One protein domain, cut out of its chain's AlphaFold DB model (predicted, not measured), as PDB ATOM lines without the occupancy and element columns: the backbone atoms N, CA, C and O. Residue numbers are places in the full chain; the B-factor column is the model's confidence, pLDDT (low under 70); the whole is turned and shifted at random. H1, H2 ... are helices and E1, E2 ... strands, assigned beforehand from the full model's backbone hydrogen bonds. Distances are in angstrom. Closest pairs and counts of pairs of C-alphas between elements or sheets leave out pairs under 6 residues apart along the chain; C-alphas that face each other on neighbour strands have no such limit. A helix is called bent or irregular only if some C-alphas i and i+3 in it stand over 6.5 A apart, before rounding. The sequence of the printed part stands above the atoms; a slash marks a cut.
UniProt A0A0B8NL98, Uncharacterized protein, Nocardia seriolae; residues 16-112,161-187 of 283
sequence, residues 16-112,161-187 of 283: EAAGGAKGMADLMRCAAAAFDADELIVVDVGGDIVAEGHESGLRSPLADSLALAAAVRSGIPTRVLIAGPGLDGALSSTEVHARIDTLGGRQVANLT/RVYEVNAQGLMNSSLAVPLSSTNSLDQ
ATOM      1  N   GLU A  16     178.300 174.465 124.054       92.81
ATOM      2  CA  GLU A  16     178.310 175.923 124.185       92.81
ATOM      3  C   GLU A  16     177.147 176.591 123.437       92.81
ATOM      4  O   GLU A  16     176.595 176.053 122.476       92.81
ATOM      5  N   ALA A  17     176.788 177.797 123.878       95.06
ATOM      6  CA  ALA A  17     175.654 178.552 123.351       95.06
ATOM      7  C   ALA A  17     176.055 179.763 122.492       95.06
ATOM      8  O   ALA A  17     175.174 180.475 122.007       95.06
ATOM      9  N   ALA A  18     177.357 180.016 122.283       96.31
ATOM     10  CA  ALA A  18     177.839 181.240 121.638       96.31
ATOM     11  C   ALA A  18     177.230 181.463 120.246       96.31
ATOM     12  O   ALA A  18     176.869 182.591 119.922       96.31
ATOM     13  N   GLY A  19     177.052 180.392 119.463       97.44
ATOM     14  CA  GLY A  19     176.435 180.416 118.132       97.44
ATOM     15  C   GLY A  19     174.906 180.263 118.106       97.44
ATOM     16  O   GLY A  19     174.353 179.939 117.050       97.44
ATOM     17  N   GLY A  20     174.218 180.438 119.240       98.12
ATOM     18  CA  GLY A  20     172.773 180.219 119.363       98.12
ATOM     19  C   GLY A  20     172.359 178.788 118.998       98.12
ATOM     20  O   GLY A  20     173.173 177.861 119.031       98.12
ATOM     21  N   ALA A  21     171.099 178.600 118.596       98.19
ATOM     22  CA  ALA A  21     170.580 177.279 118.234       98.19
ATOM     23  C   ALA A  21     171.308 176.691 117.018       98.19
ATOM     24  O   ALA A  21     171.464 175.476 116.921       98.19
ATOM     25  N   LYS A  22     171.770 177.540 116.087       98.31
ATOM     26  CA  LYS A  22     172.542 177.095 114.921       98.31
ATOM     27  C   LYS A  22     173.867 176.462 115.337       98.31
ATOM     28  O   LYS A  22     174.102 175.305 115.013       98.31
ATOM     29  N   GLY A  23     174.712 177.208 116.050       98.19
ATOM     30  CA  GLY A  23     176.034 176.722 116.452       98.19
ATOM     31  C   GLY A  23     175.938 175.509 117.371       98.19
ATOM     32  O   GLY A  23     176.660 174.534 117.186       98.19
ATOM     33  N   MET A  24     174.975 175.514 118.293       98.44
ATOM     34  CA  MET A  24     174.719 174.373 119.167       98.44
ATOM     35  C   MET A  24     174.276 173.122 118.383       98.44
ATOM     36  O   MET A  24     174.762 172.027 118.658       98.44
ATOM     37  N   ALA A  25     173.427 173.266 117.359       98.44
ATOM     38  CA  ALA A  25     173.042 172.157 116.481       98.44
ATOM     39  C   ALA A  25     174.228 171.628 115.654       98.44
ATOM     40  O   ALA A  25     174.335 170.422 115.424       98.44
ATOM     41  N   ASP A  26     175.123 172.515 115.208       98.06
ATOM     42  CA  ASP A  26     176.356 172.138 114.513       98.06
ATOM     43  C   ASP A  26     177.261 171.304 115.443       98.06
ATOM     44  O   ASP A  26     177.750 170.250 115.034       98.06
ATOM     45  N   LEU A  27     177.403 171.706 116.715       97.69
ATOM     46  CA  LEU A  27     178.139 170.945 117.733       97.69
ATOM     47  C   LEU A  27     177.524 169.569 117.998       97.69
ATOM     48  O   LEU A  27     178.261 168.588 118.067       97.69
ATOM     49  N   MET A  28     176.194 169.474 118.097       98.06
ATOM     50  CA  MET A  28     175.503 168.188 118.255       98.06
ATOM     51  C   MET A  28     175.763 167.253 117.070       98.06
ATOM     52  O   MET A  28     176.048 166.077 117.282       98.06
ATOM     53  N   ARG A  29     175.746 167.760 115.827       98.31
ATOM     54  CA  ARG A  29     176.089 166.951 114.642       98.31
ATOM     55  C   ARG A  29     177.549 166.516 114.629       98.31
ATOM     56  O   ARG A  29     177.832 165.371 114.289       98.31
ATOM     57  N   CYS A  30     178.470 167.397 115.014       97.62
ATOM     58  CA  CYS A  30     179.883 167.046 115.146       97.62
ATOM     59  C   CYS A  30     180.097 165.959 116.207       97.62
ATOM     60  O   CYS A  30     180.838 165.013 115.958       97.62
ATOM     61  N   ALA A  31     179.432 166.069 117.360       97.19
ATOM     62  CA  ALA A  31     179.477 165.053 118.404       97.19
ATOM     63  C   ALA A  31     178.900 163.722 117.902       97.19
ATOM     64  O   ALA A  31     179.569 162.701 117.997       97.19
ATOM     65  N   ALA A  32     177.712 163.736 117.293       97.75
ATOM     66  CA  ALA A  32     177.093 162.532 116.748       97.75
ATOM     67  C   ALA A  32     177.999 161.828 115.725       97.75
ATOM     68  O   ALA A  32     178.225 160.629 115.832       97.75
ATOM     69  N   ALA A  33     178.619 162.579 114.808       97.88
ATOM     70  CA  ALA A  33     179.578 162.024 113.854       97.88
ATOM     71  C   ALA A  33     180.851 161.472 114.526       97.88
ATOM     72  O   ALA A  33     181.380 160.453 114.094       97.88
ATOM     73  N   ALA A  34     181.355 162.130 115.575       97.25
ATOM     74  CA  ALA A  34     182.556 161.695 116.290       97.25
ATOM     75  C   ALA A  34     182.338 160.421 117.124       97.25
ATOM     76  O   ALA A  34     183.284 159.661 117.327       97.25
ATOM     77  N   PHE A  35     181.113 160.199 117.605       96.31
ATOM     78  CA  PHE A  35     180.743 159.058 118.444       96.31
ATOM     79  C   PHE A  35     179.930 157.983 117.709       96.31
ATOM     80  O   PHE A  35     179.496 157.036 118.358       96.31
ATOM     81  N   ASP A  36     179.749 158.112 116.388       97.06
ATOM     82  CA  ASP A  36     178.919 157.216 115.565       97.06
ATOM     83  C   ASP A  36     177.494 157.047 116.130       97.06
ATOM     84  O   ASP A  36     176.967 155.944 116.253       97.06
ATOM     85  N   ALA A  37     176.891 158.165 116.546       97.12
ATOM     86  CA  ALA A  37     175.547 158.206 117.112       97.12
ATOM     87  C   ALA A  37     174.510 158.622 116.060       97.12
ATOM     88  O   ALA A  37     174.708 159.575 115.304       97.12
ATOM     89  N   ASP A  38     173.372 157.936 116.061       97.69
ATOM     90  CA  ASP A  38     172.240 158.138 115.155       97.69
ATOM     91  C   ASP A  38     171.003 158.744 115.844       97.69
ATOM     92  O   ASP A  38     170.026 159.083 115.176       97.69
ATOM     93  N   GLU A  39     171.058 158.936 117.164       97.81
ATOM     94  CA  GLU A  39     169.978 159.482 117.988       97.81
ATOM     95  C   GLU A  39     170.504 160.495 119.022       97.81
ATOM     96  O   GLU A  39     171.592 160.350 119.584       97.81
ATOM     97  N   LEU A  40     169.694 161.520 119.304       98.06
ATOM     98  CA  LEU A  40     169.849 162.429 120.435       98.06
ATOM     99  C   LEU A  40     168.775 162.152 121.487       98.06
ATOM    100  O   LEU A  40     167.585 162.067 121.180       98.06
ATOM    101  N   ILE A  41     169.184 162.114 122.753       98.00
ATOM    102  CA  ILE A  41     168.268 162.088 123.894       98.00
ATOM    103  C   ILE A  41     168.482 163.371 124.693       98.00
ATOM    104  O   ILE A  41     169.525 163.560 125.317       98.00
ATOM    105  N   VAL A  42     167.487 164.254 124.673       98.19
ATOM    106  CA  VAL A  42     167.443 165.448 125.521       98.19
ATOM    107  C   VAL A  42     166.764 165.059 126.825       98.19
ATOM    108  O   VAL A  42     165.621 164.611 126.810       98.19
ATOM    109  N   VAL A  43     167.465 165.209 127.947       98.00
ATOM    110  CA  VAL A  43     166.925 164.914 129.278       98.00
ATOM    111  C   VAL A  43     166.843 166.204 130.072       98.00
ATOM    112  O   VAL A  43     167.869 166.839 130.306       98.00
ATOM    113  N   ASP A  44     165.641 166.544 130.512       97.75
ATOM    114  CA  ASP A  44     165.391 167.628 131.454       97.75
ATOM    115  C   ASP A  44     164.920 167.043 132.795       97.75
ATOM    116  O   ASP A  44     164.026 166.191 132.841       97.75
ATOM    117  N   VAL A  45     165.554 167.475 133.887       97.69
ATOM    118  CA  VAL A  45     165.173 167.096 135.247       97.69
ATOM    119  C   VAL A  45     164.466 168.266 135.910       97.69
ATOM    120  O   VAL A  45     165.102 169.261 136.242       97.69
ATOM    121  N   GLY A  46     163.184 168.086 136.212       95.62
ATOM    122  CA  GLY A  46     162.312 169.161 136.677       95.62
ATOM    123  C   GLY A  46     161.246 169.492 135.642       95.62
ATOM    124  O   GLY A  46     160.061 169.457 135.973       95.62
ATOM    125  N   GLY A  47     161.630 169.614 134.373       95.06
ATOM    126  CA  GLY A  47     160.676 169.677 133.273       95.06
ATOM    127  C   GLY A  47     160.306 171.086 132.831       95.06
ATOM    128  O   GLY A  47     159.310 171.217 132.124       95.06
ATOM    129  N   ASP A  48     161.037 172.134 133.209       95.25
ATOM    130  CA  ASP A  48     160.787 173.491 132.717       95.25
ATOM    131  C   ASP A  48     161.048 173.678 131.207       95.25
ATOM    132  O   ASP A  48     160.558 174.648 130.622       95.25
ATOM    133  N   ILE A  49     161.647 172.694 130.524       97.12
ATOM    134  CA  ILE A  49     161.695 172.608 129.054       97.12
ATOM    135  C   ILE A  49     160.301 172.632 128.403       97.12
ATOM    136  O   ILE A  49     160.167 173.010 127.236       97.12
ATOM    137  N   VAL A  50     159.246 172.230 129.129       97.19
ATOM    138  CA  VAL A  50     157.856 172.217 128.624       97.19
ATOM    139  C   VAL A  50     157.135 173.553 128.729       97.19
ATOM    140  O   VAL A  50     155.995 173.660 128.255       97.19
ATOM    141  N   ALA A  51     157.787 174.542 129.337       95.25
ATOM    142  CA  ALA A  51     157.197 175.830 129.636       95.25
ATOM    143  C   ALA A  51     156.865 176.638 128.373       95.25
ATOM    144  O   ALA A  51     157.608 176.671 127.383       95.25
ATOM    145  N   GLU A  52     155.742 177.346 128.437       92.94
ATOM    146  CA  GLU A  52     155.244 178.228 127.377       92.94
ATOM    147  C   GLU A  52     155.703 179.682 127.579       92.94
ATOM    148  O   GLU A  52     155.672 180.496 126.654       92.94
ATOM    149  N   GLY A  53     156.163 180.017 128.788       91.19
ATOM    150  CA  GLY A  53     156.701 181.322 129.167       91.19
ATOM    151  C   GLY A  53     155.757 182.195 129.990       91.19
ATOM    152  O   GLY A  53     156.186 183.247 130.476       91.19
ATOM    153  N   HIS A  54     154.498 181.784 130.154       89.88
ATOM    154  CA  HIS A  54     153.511 182.489 130.976       89.88
ATOM    155  C   HIS A  54     153.536 182.054 132.447       89.88
ATOM    156  O   HIS A  54     152.923 182.706 133.293       89.88
ATOM    157  N   GLU A  55     154.217 180.953 132.764       92.94
ATOM    158  CA  GLU A  55     154.320 180.394 134.105       92.94
ATOM    159  C   GLU A  55     155.053 181.380 135.023       92.94
ATOM    160  O   GLU A  55     156.152 181.865 134.732       92.94
ATOM    161  N   SER A  56     154.428 181.709 136.153       89.50
ATOM    162  CA  SER A  56     154.941 182.723 137.080       89.50
ATOM    163  C   SER A  56     156.230 182.277 137.773       89.50
ATOM    164  O   SER A  56     157.092 183.112 138.055       89.50
ATOM    165  N   GLY A  57     156.367 180.969 138.006       90.50
ATOM    166  CA  GLY A  57     157.540 180.348 138.609       90.50
ATOM    167  C   GLY A  57     158.726 180.185 137.659       90.50
ATOM    168  O   GLY A  57     159.842 179.990 138.137       90.50
ATOM    169  N   LEU A  58     158.537 180.329 136.339       92.38
ATOM    170  CA  LEU A  58     159.595 180.103 135.356       92.38
ATOM    171  C   LEU A  58     160.711 181.138 135.497       92.38
ATOM    172  O   LEU A  58     160.495 182.341 135.300       92.38
ATOM    173  N   ARG A  59     161.932 180.672 135.788       88.31
ATOM    174  CA  ARG A  59     163.078 181.554 136.067       88.31
ATOM    175  C   ARG A  59     164.103 181.555 134.945       88.31
ATOM    176  O   ARG A  59     164.366 182.639 134.413       88.31
ATOM    177  N   SER A  60     164.639 180.381 134.608       89.94
ATOM    178  CA  SER A  60     165.804 180.225 133.733       89.94
ATOM    179  C   SER A  60     165.584 179.280 132.535       89.94
ATOM    180  O   SER A  60     166.238 178.249 132.468       89.94
ATOM    181  N   PRO A  61     164.675 179.607 131.595       94.06
ATOM    182  CA  PRO A  61     164.343 178.727 130.473       94.06
ATOM    183  C   PRO A  61     165.350 178.726 129.313       94.06
ATOM    184  O   PRO A  61     165.145 177.982 128.349       94.06
ATOM    185  N   LEU A  62     166.350 179.621 129.294       95.38
ATOM    186  CA  LEU A  62     167.158 179.852 128.091       95.38
ATOM    187  C   LEU A  62     167.952 178.613 127.698       95.38
ATOM    188  O   LEU A  62     167.929 178.248 126.525       95.38
ATOM    189  N   ALA A  63     168.644 177.984 128.648       94.62
ATOM    190  CA  ALA A  63     169.475 176.821 128.365       94.62
ATOM    191  C   ALA A  63     168.646 175.659 127.793       94.62
ATOM    192  O   ALA A  63     168.979 175.152 126.719       94.62
ATOM    193  N   ASP A  64     167.538 175.306 128.443       95.88
ATOM    194  CA  ASP A  64     166.719 174.142 128.084       95.88
ATOM    195  C   ASP A  64     165.966 174.366 126.770       95.88
ATOM    196  O   ASP A  64     165.980 173.521 125.870       95.88
ATOM    197  N   SER A  65     165.405 175.566 126.587       97.06
ATOM    198  CA  SER A  65     164.736 175.943 125.336       97.06
ATOM    199  C   SER A  65     165.716 176.005 124.162       97.06
ATOM    200  O   SER A  65     165.375 175.617 123.042       97.06
ATOM    201  N   LEU A  66     166.941 176.494 124.391       97.88
ATOM    202  CA  LEU A  66     167.973 176.569 123.360       97.88
ATOM    203  C   LEU A  66     168.490 175.177 122.987       97.88
ATOM    204  O   LEU A  66     168.651 174.897 121.798       97.88
ATOM    205  N   ALA A  67     168.697 174.304 123.977       97.81
ATOM    206  CA  ALA A  67     169.097 172.917 123.770       97.81
ATOM    207  C   ALA A  67     168.041 172.140 122.977       97.81
ATOM    208  O   ALA A  67     168.389 171.465 122.008       97.81
ATOM    209  N   LEU A  68     166.755 172.296 123.307       98.38
ATOM    210  CA  LEU A  68     165.657 171.706 122.540       98.38
ATOM    211  C   LEU A  68     165.633 172.209 121.092       98.38
ATOM    212  O   LEU A  68     165.559 171.415 120.152       98.38
ATOM    213  N   ALA A  69     165.719 173.530 120.910       98.25
ATOM    214  CA  ALA A  69     165.721 174.143 119.588       98.25
ATOM    215  C   ALA A  69     166.897 173.642 118.739       98.25
ATOM    216  O   ALA A  69     166.721 173.346 117.557       98.25
ATOM    217  N   ALA A  70     168.082 173.517 119.339       98.38
ATOM    218  CA  ALA A  70     169.278 172.993 118.692       98.38
ATOM    219  C   ALA A  70     169.156 171.500 118.354       98.38
ATOM    220  O   ALA A  70     169.492 171.111 117.235       98.38
ATOM    221  N   ALA A  71     168.630 170.683 119.271       98.31
ATOM    222  CA  ALA A  71     168.441 169.249 119.065       98.31
ATOM    223  C   ALA A  71     167.505 168.977 117.885       98.31
ATOM    224  O   ALA A  71     167.895 168.294 116.939       98.31
ATOM    225  N   VAL A  72     166.332 169.618 117.850       97.88
ATOM    226  CA  VAL A  72     165.395 169.487 116.723       97.88
ATOM    227  C   VAL A  72     165.993 170.057 115.431       97.88
ATOM    228  O   VAL A  72     165.885 169.444 114.369       97.88
ATOM    229  N   ARG A  73     166.693 171.199 115.502       97.38
ATOM    230  CA  ARG A  73     167.376 171.801 114.343       97.38
ATOM    231  C   ARG A  73     168.503 170.928 113.789       97.38
ATOM    232  O   ARG A  73     168.837 171.059 112.612       97.38
ATOM    233  N   SER A  74     169.112 170.073 114.610       97.62
ATOM    234  CA  SER A  74     170.212 169.210 114.181       97.62
ATOM    235  C   SER A  74     169.799 168.263 113.048       97.62
ATOM    236  O   SER A  74     170.651 167.894 112.243       97.62
ATOM    237  N   GLY A  75     168.508 167.918 112.963       97.38
ATOM    238  CA  GLY A  75     167.973 166.928 112.030       97.38
ATOM    239  C   GLY A  75     168.248 165.479 112.440       97.38
ATOM    240  O   GLY A  75     167.826 164.569 111.731       97.38
ATOM    241  N   ILE A  76     168.930 165.254 113.567       98.31
ATOM    242  CA  ILE A  76     169.147 163.923 114.136       98.31
ATOM    243  C   ILE A  76     167.847 163.485 114.836       98.31
ATOM    244  O   ILE A  76     167.235 164.310 115.529       98.31
ATOM    245  N   PRO A  77     167.403 162.221 114.679       98.19
ATOM    246  CA  PRO A  77     166.325 161.650 115.483       98.19
ATOM    247  C   PRO A  77     166.466 162.039 116.958       98.19
ATOM    248  O   PRO A  77     167.505 161.808 117.566       98.19
ATOM    249  N   THR A  78     165.452 162.708 117.510       98.00
ATOM    250  CA  THR A  78     165.524 163.307 118.848       98.00
ATOM    251  C   THR A  78     164.383 162.807 119.717       98.00
ATOM    252  O   THR A  78     163.210 162.952 119.361       98.00
ATOM    253  N   ARG A  79     164.734 162.289 120.892       97.94
ATOM    254  CA  ARG A  79     163.811 161.951 121.978       97.94
ATOM    255  C   ARG A  79     163.967 162.961 123.103       97.94
ATOM    256  O   ARG A  79     165.080 163.395 123.395       97.94
ATOM    257  N   VAL A  80     162.860 163.329 123.741       98.56
ATOM    258  CA  VAL A  80     162.869 164.248 124.886       98.56
ATOM    259  C   VAL A  80     162.291 163.538 126.095       98.56
ATOM    260  O   VAL A  80     161.157 163.057 126.050       98.56
ATOM    261  N   LEU A  81     163.083 163.473 127.161       98.75
ATOM    262  CA  LEU A  81     162.737 162.849 128.425       98.75
ATOM    263  C   LEU A  81     162.624 163.909 129.517       98.75
ATOM    264  O   LEU A  81     163.551 164.683 129.735       98.75
ATOM    265  N   ILE A  82     161.504 163.893 130.228       98.50
ATOM    266  CA  ILE A  82     161.259 164.721 131.407       98.50
ATOM    267  C   ILE A  82     161.322 163.802 132.619       98.50
ATOM    268  O   ILE A  82     160.473 162.920 132.783       98.50
ATOM    269  N   ALA A  83     162.342 163.981 133.449       98.56
ATOM    270  CA  ALA A  83     162.551 163.203 134.657       98.56
ATOM    271  C   ALA A  83     162.161 164.019 135.893       98.56
ATOM    272  O   ALA A  83     162.567 165.168 136.045       98.56
ATOM    273  N   GLY A  84     161.378 163.418 136.788       98.12
ATOM    274  CA  GLY A  84     160.910 164.078 138.007       98.12
ATOM    275  C   GLY A  84     160.152 165.390 137.755       98.12
ATOM    276  O   GLY A  84     160.672 166.459 138.076       98.12
ATOM    277  N   PRO A  85     158.917 165.328 137.217       97.69
ATOM    278  CA  PRO A  85     158.104 166.513 136.932       97.69
ATOM    279  C   PRO A  85     157.925 167.451 138.142       97.69
ATOM    280  O   PRO A  85     157.307 167.076 139.146       97.69
ATOM    281  N   GLY A  86     158.424 168.682 138.021       96.44
ATOM    282  CA  GLY A  86     158.358 169.781 138.990       96.44
ATOM    283  C   GLY A  86     159.515 169.856 139.998       96.44
ATOM    284  O   GLY A  86     159.444 170.642 140.940       96.44
ATOM    285  N   LEU A  87     160.561 169.031 139.861       97.19
ATOM    286  CA  LEU A  87     161.673 168.991 140.826       97.19
ATOM    287  C   LEU A  87     162.632 170.194 140.771       97.19
ATOM    288  O   LEU A  87     163.390 170.401 141.718       97.19
ATOM    289  N   ASP A  88     162.609 170.988 139.702       94.56
ATOM    290  CA  ASP A  88     163.389 172.230 139.585       94.56
ATOM    291  C   ASP A  88     162.782 173.404 140.377       94.56
ATOM    292  O   ASP A  88     163.472 174.389 140.660       94.56
ATOM    293  N   GLY A  89     161.507 173.296 140.771       94.06
ATOM    294  CA  GLY A  89     160.751 174.355 141.436       94.06
ATOM    295  C   GLY A  89     160.415 175.555 140.539       94.06
ATOM    296  O   GLY A  89     159.981 176.586 141.058       94.06
ATOM    297  N   ALA A  90     160.627 175.455 139.223       93.69
ATOM    298  CA  ALA A  90     160.248 176.473 138.248       93.69
ATOM    299  C   ALA A  90     158.779 176.317 137.836       93.69
ATOM    300  O   ALA A  90     158.040 177.303 137.808       93.69
ATOM    301  N   LEU A  91     158.347 175.083 137.569       95.12
ATOM    302  CA  LEU A  91     156.947 174.724 137.346       95.12
ATOM    303  C   LEU A  91     156.469 173.791 138.463       95.12
ATOM    304  O   LEU A  91     157.222 172.967 138.983       95.12
ATOM    305  N   SER A  92     155.193 173.885 138.829       94.06
ATOM    306  CA  SER A  92     154.585 172.888 139.711       94.06
ATOM    307  C   SER A  92     154.470 171.539 138.997       94.06
ATOM    308  O   SER A  92     154.288 171.470 137.782       94.06
ATOM    309  N   SER A  93     154.485 170.439 139.757       94.69
ATOM    310  CA  SER A  93     154.304 169.098 139.175       94.69
ATOM    311  C   SER A  93     152.996 168.980 138.376       94.69
ATOM    312  O   SER A  93     152.949 168.284 137.365       94.69
ATOM    313  N   THR A  94     151.938 169.688 138.784       95.38
ATOM    314  CA  THR A  94     150.660 169.724 138.058       95.38
ATOM    315  C   THR A  94     150.786 170.420 136.704       95.38
ATOM    316  O   THR A  94     150.264 169.908 135.718       95.38
ATOM    317  N   GLU A  95     151.485 171.557 136.635       96.50
ATOM    318  CA  GLU A  95     151.728 172.266 135.370       96.50
ATOM    319  C   GLU A  95     152.545 171.399 134.410       96.50
ATOM    320  O   GLU A  95     152.145 171.222 133.261       96.50
ATOM    321  N   VAL A  96     153.628 170.776 134.892       97.38
ATOM    322  CA  VAL A  96     154.458 169.896 134.055       97.38
ATOM    323  C   VAL A  96     153.650 168.696 133.549       97.38
ATOM    324  O   VAL A  96     153.695 168.395 132.358       97.38
ATOM    325  N   HIS A  97     152.854 168.036 134.401       97.25
ATOM    326  CA  HIS A  97     152.005 166.921 133.963       97.25
ATOM    327  C   HIS A  97     150.943 167.349 132.944       97.25
ATOM    328  O   HIS A  97     150.773 166.666 131.939       97.25
ATOM    329  N   ALA A  98     150.279 168.492 133.137       96.94
ATOM    330  CA  ALA A  98     149.297 168.993 132.173       96.94
ATOM    331  C   ALA A  98     149.920 169.222 130.784       96.94
ATOM    332  O   ALA A  98     149.301 168.945 129.750       96.94
ATOM    333  N   ARG A  99     151.173 169.690 130.752       97.25
ATOM    334  CA  ARG A  99     151.947 169.860 129.519       97.25
ATOM    335  C   ARG A  99     152.348 168.517 128.910       97.25
ATOM    336  O   ARG A  99     152.147 168.325 127.713       97.25
ATOM    337  N   ILE A 100     152.833 167.568 129.715       97.81
ATOM    338  CA  ILE A 100     153.121 166.190 129.278       97.81
ATOM    339  C   ILE A 100     151.880 165.558 128.635       97.81
ATOM    340  O   ILE A 100     151.979 165.034 127.527       97.81
ATOM    341  N   ASP A 101     150.713 165.660 129.274       96.88
ATOM    342  CA  ASP A 101     149.455 165.099 128.772       96.88
ATOM    343  C   ASP A 101     149.037 165.747 127.444       96.88
ATOM    344  O   ASP A 101     148.693 165.050 126.487       96.88
ATOM    345  N   THR A 102     149.139 167.077 127.343       96.56
ATOM    346  CA  THR A 102     148.857 167.831 126.105       96.56
ATOM    347  C   THR A 102     149.764 167.398 124.950       96.56
ATOM    348  O   THR A 102     149.341 167.364 123.795       96.56
ATOM    349  N   LEU A 103     151.006 167.024 125.258       96.44
ATOM    350  CA  LEU A 103     151.997 166.539 124.296       96.44
ATOM    351  C   LEU A 103     151.860 165.040 123.976       96.44
ATOM    352  O   LEU A 103     152.680 164.506 123.225       96.44
ATOM    353  N   GLY A 104     150.852 164.355 124.532       95.62
ATOM    354  CA  GLY A 104     150.673 162.909 124.382       95.62
ATOM    355  C   GLY A 104     151.807 162.107 125.021       95.62
ATOM    356  O   GLY A 104     152.177 161.043 124.521       95.62
ATOM    357  N   GLY A 105     152.405 162.651 126.082       97.06
ATOM    358  CA  GLY A 105     153.553 162.068 126.747       97.06
ATOM    359  C   GLY A 105     153.241 160.723 127.390       97.06
ATOM    360  O   GLY A 105     152.134 160.459 127.860       97.06
ATOM    361  N   ARG A 106     154.245 159.849 127.424       97.94
ATOM    362  CA  ARG A 106     154.123 158.498 127.977       97.94
ATOM    363  C   ARG A 106     155.179 158.279 129.037       97.94
ATOM    364  O   ARG A 106     156.349 158.564 128.812       97.94
ATOM    365  N   GLN A 107     154.792 157.695 130.167       98.38
ATOM    366  CA  GLN A 107     155.773 157.233 131.141       98.38
ATOM    367  C   GLN A 107     156.614 156.099 130.530       98.38
ATOM    368  O   GLN A 107     156.074 155.089 130.068       98.38
ATOM    369  N   VAL A 108     157.935 156.266 130.527       98.44
ATOM    370  CA  VAL A 108     158.891 155.307 129.947       98.44
ATOM    371  C   VAL A 108     159.781 154.641 130.981       98.44
ATOM    372  O   VAL A 108     160.280 153.550 130.725       98.44
ATOM    373  N   ALA A 109     159.945 155.257 132.151       98.25
ATOM    374  CA  ALA A 109     160.689 154.669 133.254       98.25
ATOM    375  C   ALA A 109     160.133 155.111 134.613       98.25
ATOM    376  O   ALA A 109     159.357 156.065 134.732       98.25
ATOM    377  N   ASN A 110     160.545 154.382 135.644       98.25
ATOM    378  CA  ASN A 110     160.398 154.764 137.036       98.25
ATOM    379  C   ASN A 110     161.727 154.460 137.730       98.25
ATOM    380  O   ASN A 110     162.081 153.290 137.854       98.25
ATOM    381  N   LEU A 111     162.465 155.501 138.107       98.31
ATOM    382  CA  LEU A 111     163.792 155.356 138.692       98.31
ATOM    383  C   LEU A 111     163.712 154.721 140.078       98.31
ATOM    384  O   LEU A 111     162.805 154.984 140.869       98.31
ATOM    385  N   THR A 112     164.702 153.895 140.370       98.12
ATOM    386  CA  THR A 112     164.835 153.138 141.609       98.12
ATOM    387  C   THR A 112     166.165 153.446 142.283       98.12
ATOM    388  O   THR A 112     167.034 154.126 141.731       98.12
ATOM    389  N   ARG A 161     159.393 159.272 138.285       98.50
ATOM    390  CA  ARG A 161     158.890 158.922 136.954       98.50
ATOM    391  C   ARG A 161     159.617 159.705 135.869       98.50
ATOM    392  O   ARG A 161     159.962 160.873 136.048       98.50
ATOM    393  N   VAL A 162     159.803 159.045 134.731       98.75
ATOM    394  CA  VAL A 162     160.357 159.645 133.515       98.75
ATOM    395  C   VAL A 162     159.330 159.523 132.404       98.75
ATOM    396  O   VAL A 162     158.818 158.430 132.145       98.75
ATOM    397  N   TYR A 163     159.048 160.641 131.748       98.75
ATOM    398  CA  TYR A 163     158.095 160.740 130.655       98.75
ATOM    399  C   TYR A 163     158.818 161.072 129.360       98.75
ATOM    400  O   TYR A 163     159.688 161.932 129.339       98.75
ATOM    401  N   GLU A 164     158.442 160.402 128.281       98.69
ATOM    402  CA  GLU A 164     158.859 160.756 126.931       98.69
ATOM    403  C   GLU A 164     157.755 161.571 126.265       98.69
ATOM    404  O   GLU A 164     156.585 161.179 126.308       98.69
ATOM    405  N   VAL A 165     158.125 162.692 125.648       98.00
ATOM    406  CA  VAL A 165     157.209 163.575 124.911       98.00
ATOM    407  C   VAL A 165     157.658 163.729 123.462       98.00
ATOM    408  O   VAL A 165     158.828 163.547 123.124       98.00
ATOM    409  N   ASN A 166     156.721 164.079 122.580       95.31
ATOM    410  CA  ASN A 166     157.040 164.312 121.176       95.31
ATOM    411  C   ASN A 166     157.928 165.559 121.018       95.31
ATOM    412  O   ASN A 166     157.476 166.674 121.278       95.31
ATOM    413  N   ALA A 167     159.163 165.384 120.536       95.94
ATOM    414  CA  ALA A 167     160.138 166.469 120.403       95.94
ATOM    415  C   ALA A 167     159.641 167.627 119.520       95.94
ATOM    416  O   ALA A 167     159.805 168.790 119.878       95.94
ATOM    417  N   GLN A 168     158.989 167.329 118.390       95.06
ATOM    418  CA  GLN A 168     158.494 168.359 117.474       95.06
ATOM    419  C   GLN A 168     157.275 169.103 118.039       95.06
ATOM    420  O   GLN A 168     157.172 170.319 117.893       95.06
ATOM    421  N   GLY A 169     156.355 168.390 118.690       96.12
ATOM    422  CA  GLY A 169     155.192 168.968 119.360       96.12
ATOM    423  C   GLY A 169     155.603 169.857 120.529       96.12
ATOM    424  O   GLY A 169     155.108 170.978 120.653       96.12
ATOM    425  N   LEU A 170     156.573 169.402 121.325       97.31
ATOM    426  CA  LEU A 170     157.165 170.185 122.402       97.31
ATOM    427  C   LEU A 170     157.868 171.425 121.847       97.31
ATOM    428  O   LEU A 170     157.619 172.534 122.313       97.31
ATOM    429  N   MET A 171     158.693 171.253 120.811       95.75
ATOM    430  CA  MET A 171     159.352 172.362 120.132       95.75
ATOM    431  C   MET A 171     158.331 173.415 119.718       95.75
ATOM    432  O   MET A 171     158.491 174.558 120.112       95.75
ATOM    433  N   ASN A 172     157.257 173.014 119.028       95.50
ATOM    434  CA  ASN A 172     156.215 173.890 118.478       95.50
ATOM    435  C   ASN A 172     155.365 174.633 119.518       95.50
ATOM    436  O   ASN A 172     154.674 175.586 119.157       95.50
ATOM    437  N   SER A 173     155.376 174.190 120.773       93.75
ATOM    438  CA  SER A 173     154.491 174.696 121.827       93.75
ATOM    439  C   SER A 173     155.235 175.214 123.057       93.75
ATOM    440  O   SER A 173     154.589 175.517 124.051       93.75
ATOM    441  N   SER A 174     156.564 175.321 123.006       94.31
ATOM    442  CA  SER A 174     157.410 175.837 124.089       94.31
ATOM    443  C   SER A 174     158.151 177.109 123.668       94.31
ATOM    444  O   SER A 174     158.066 177.579 122.526       94.31
ATOM    445  N   LEU A 175     158.948 177.652 124.587       95.19
ATOM    446  CA  LEU A 175     159.871 178.758 124.324       95.19
ATOM    447  C   LEU A 175     160.983 178.433 123.306       95.19
ATOM    448  O   LEU A 175     161.718 179.337 122.905       95.19
ATOM    449  N   ALA A 176     161.089 177.189 122.835       96.88
ATOM    450  CA  ALA A 176     162.117 176.768 121.895       96.88
ATOM    451  C   ALA A 176     161.855 177.206 120.437       96.88
ATOM    452  O   ALA A 176     162.813 177.588 119.759       96.88
ATOM    453  N   VAL A 177     160.597 177.257 119.944       95.50
ATOM    454  CA  VAL A 177     160.280 177.715 118.559       95.50
ATOM    455  C   VAL A 177     161.034 178.977 118.152       95.50
ATOM    456  O   VAL A 177     161.733 178.950 117.132       95.50
ATOM    457  N   PRO A 178     160.907 180.097 118.890       95.56
ATOM    458  CA  PRO A 178     161.504 181.350 118.461       95.56
ATOM    459  C   PRO A 178     163.037 181.312 118.485       95.56
ATOM    460  O   PRO A 178     163.667 182.102 117.788       95.56
ATOM    461  N   LEU A 179     163.641 180.374 119.220       97.62
ATOM    462  CA  LEU A 179     165.089 180.201 119.281       97.62
ATOM    463  C   LEU A 179     165.652 179.431 118.093       97.62
ATOM    464  O   LEU A 179     166.843 179.559 117.807       97.62
ATOM    465  N   SER A 180     164.817 178.684 117.367       96.31
ATOM    466  CA  SER A 180     165.233 177.824 116.252       96.31
ATOM    467  C   SER A 180     166.089 178.525 115.211       96.31
ATOM    468  O   SER A 180     166.949 177.875 114.633       96.31
ATOM    469  N   SER A 181     165.889 179.823 114.967       96.12
ATOM    470  CA  SER A 181     166.590 180.599 113.939       96.12
ATOM    471  C   SER A 181     167.818 181.351 114.460       96.12
ATOM    472  O   SER A 181     168.543 181.944 113.659       96.12
ATOM    473  N   THR A 182     168.091 181.293 115.764       98.38
ATOM    474  CA  THR A 182     169.146 182.087 116.400       98.38
ATOM    475  C   THR A 182     170.546 181.648 115.970       98.38
ATOM    476  O   THR A 182     170.802 180.463 115.722       98.38
ATOM    477  N   ASN A 183     171.452 182.619 115.851       97.88
ATOM    478  CA  ASN A 183     172.844 182.434 115.432       97.88
ATOM    479  C   ASN A 183     173.866 183.001 116.432       97.88
ATOM    480  O   ASN A 183     175.068 182.939 116.172       97.88
ATOM    481  N   SER A 184     173.396 183.530 117.563       98.25
ATOM    482  CA  SER A 184     174.231 183.942 118.683       98.25
ATOM    483  C   SER A 184     173.503 183.778 120.016       98.25
ATOM    484  O   SER A 184     172.267 183.748 120.055       98.25
ATOM    485  N   LEU A 185     174.266 183.699 121.112       97.31
ATOM    486  CA  LEU A 185     173.710 183.730 122.470       97.31
ATOM    487  C   LEU A 185     172.904 185.015 122.716       97.31
ATOM    488  O   LEU A 185     171.794 184.940 123.231       97.31
ATOM    489  N   ASP A 186     173.423 186.168 122.291       97.31
ATOM    490  CA  ASP A 186     172.751 187.461 122.467       97.31
ATOM    491  C   ASP A 186     171.402 187.505 121.738       97.31
ATOM    492  O   ASP A 186     170.414 188.006 122.272       97.31
ATOM    493  N   GLN A 187     171.324 186.937 120.528       98.06
ATOM    494  CA  GLN A 187     170.062 186.854 119.794       98.06
ATOM    495  C   GLN A 187     169.068 185.922 120.497       98.06
ATOM    496  O   GLN A 187     167.880 186.243 120.576       98.06
TER     497      GLN A 187
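What this domain is: This is residues 16 to 112 and 161 to 187 of the 283 residues of an uncharacterized protein of Nocardia seriolae (UniProt A0A0B8NL98). A strongly twisted sheet of four strands has H2 and H3 over one face, and H1 packs on H2 without being on the sheet. H4 packs on H2 on the side away from H1, and H5 packs on both H1 and H2. The printed part has 124 residues with five named helices and four named strands, in the order H1 E1 H2 E2 H3 E3 E4 H4 H5; the sheet, mixed, runs E1 E2 E4 E3. The class is mixed, helices and strands; the whole is compact, with a radius of gyration of the C-alphas of 14.0 A and spans of 36 by 31 by 22 A.

How they stand to each other: In the sheet E1, residues 40 to 45, and E2, residues 78 to 83, are parallel at 18 degrees, with N 42 and O 79 2.9 A apart. E4, residues 161 to 165, is antiparallel to E2 at 150 degrees (N 82 and O 163, 2.8 A) and to the edge strand E3, residues 106 to 110, at 151 degrees (N 164 and O 106, 2.8 A). H2, residues 62 to 74, is over E1 and E2 at a height over the sheet of 9.9 A and runs along the strands, at 13 degrees to E1 on the local plane. H3, residues 93 to 102, is on the same face over E4, only just slantwise to the strands at 32 degrees to E4 on the local plane. This makes two layers, helices on one face of a sheet. E1, H2, E2 form a strand-helix-strand unit, two parallel neighbour strands with a helix between, and E2, H3, E3 a split one, with E4 between its strands; both crossovers are right-handed. H2 is the hub. It touches H1, residues 20 to 35, at a steep tilt of 58 degrees, the same way; their closest C-alphas, of Ala 25 and Ala 70, are 4.4 A apart. With residues 68 to 72 alone it touches H4, residues 167 to 173, closest at the C-alphas of Ala 69 and Met 171, 6.6 A. It touches H5, residues 177 to 181, closest at the C-alphas of Ala 69 and Ser 180, 5.0 A. H4 only grazes the sheet, with residues 167 to 170. H1 and H3 are apart. Every O i to N i+4 pair is within hydrogen-bond range in H1, H2, H3 and H4; H5 has 0 of 1, and 1 of 2 O i to N i+3 pairs.

Where its parts are: H1 begins at C-alpha 20 (172.773, 180.219, 119.363) and is 22.6 A long; H2 is 17.8 A, E1 16.2 A, E2 16.1 A and H3 14.2 A. H5 ends at C-alpha 181 (166.590, 180.599, 113.939) and is only just irregular: C-alphas 178 and 181 are 6.8 A apart.

The domain as a whole: The two C-alphas farthest apart, of Asp 36 and Ser 56, are 41.1 A apart. Residues 113 to 160 are not printed, and C-alphas 112 and 161 are 9.5 A apart across the cut. The link from E1 to H2, residues 46 to 61, is long. The mean pLDDT of the printed part is 96.6, and no printed residue is under 70.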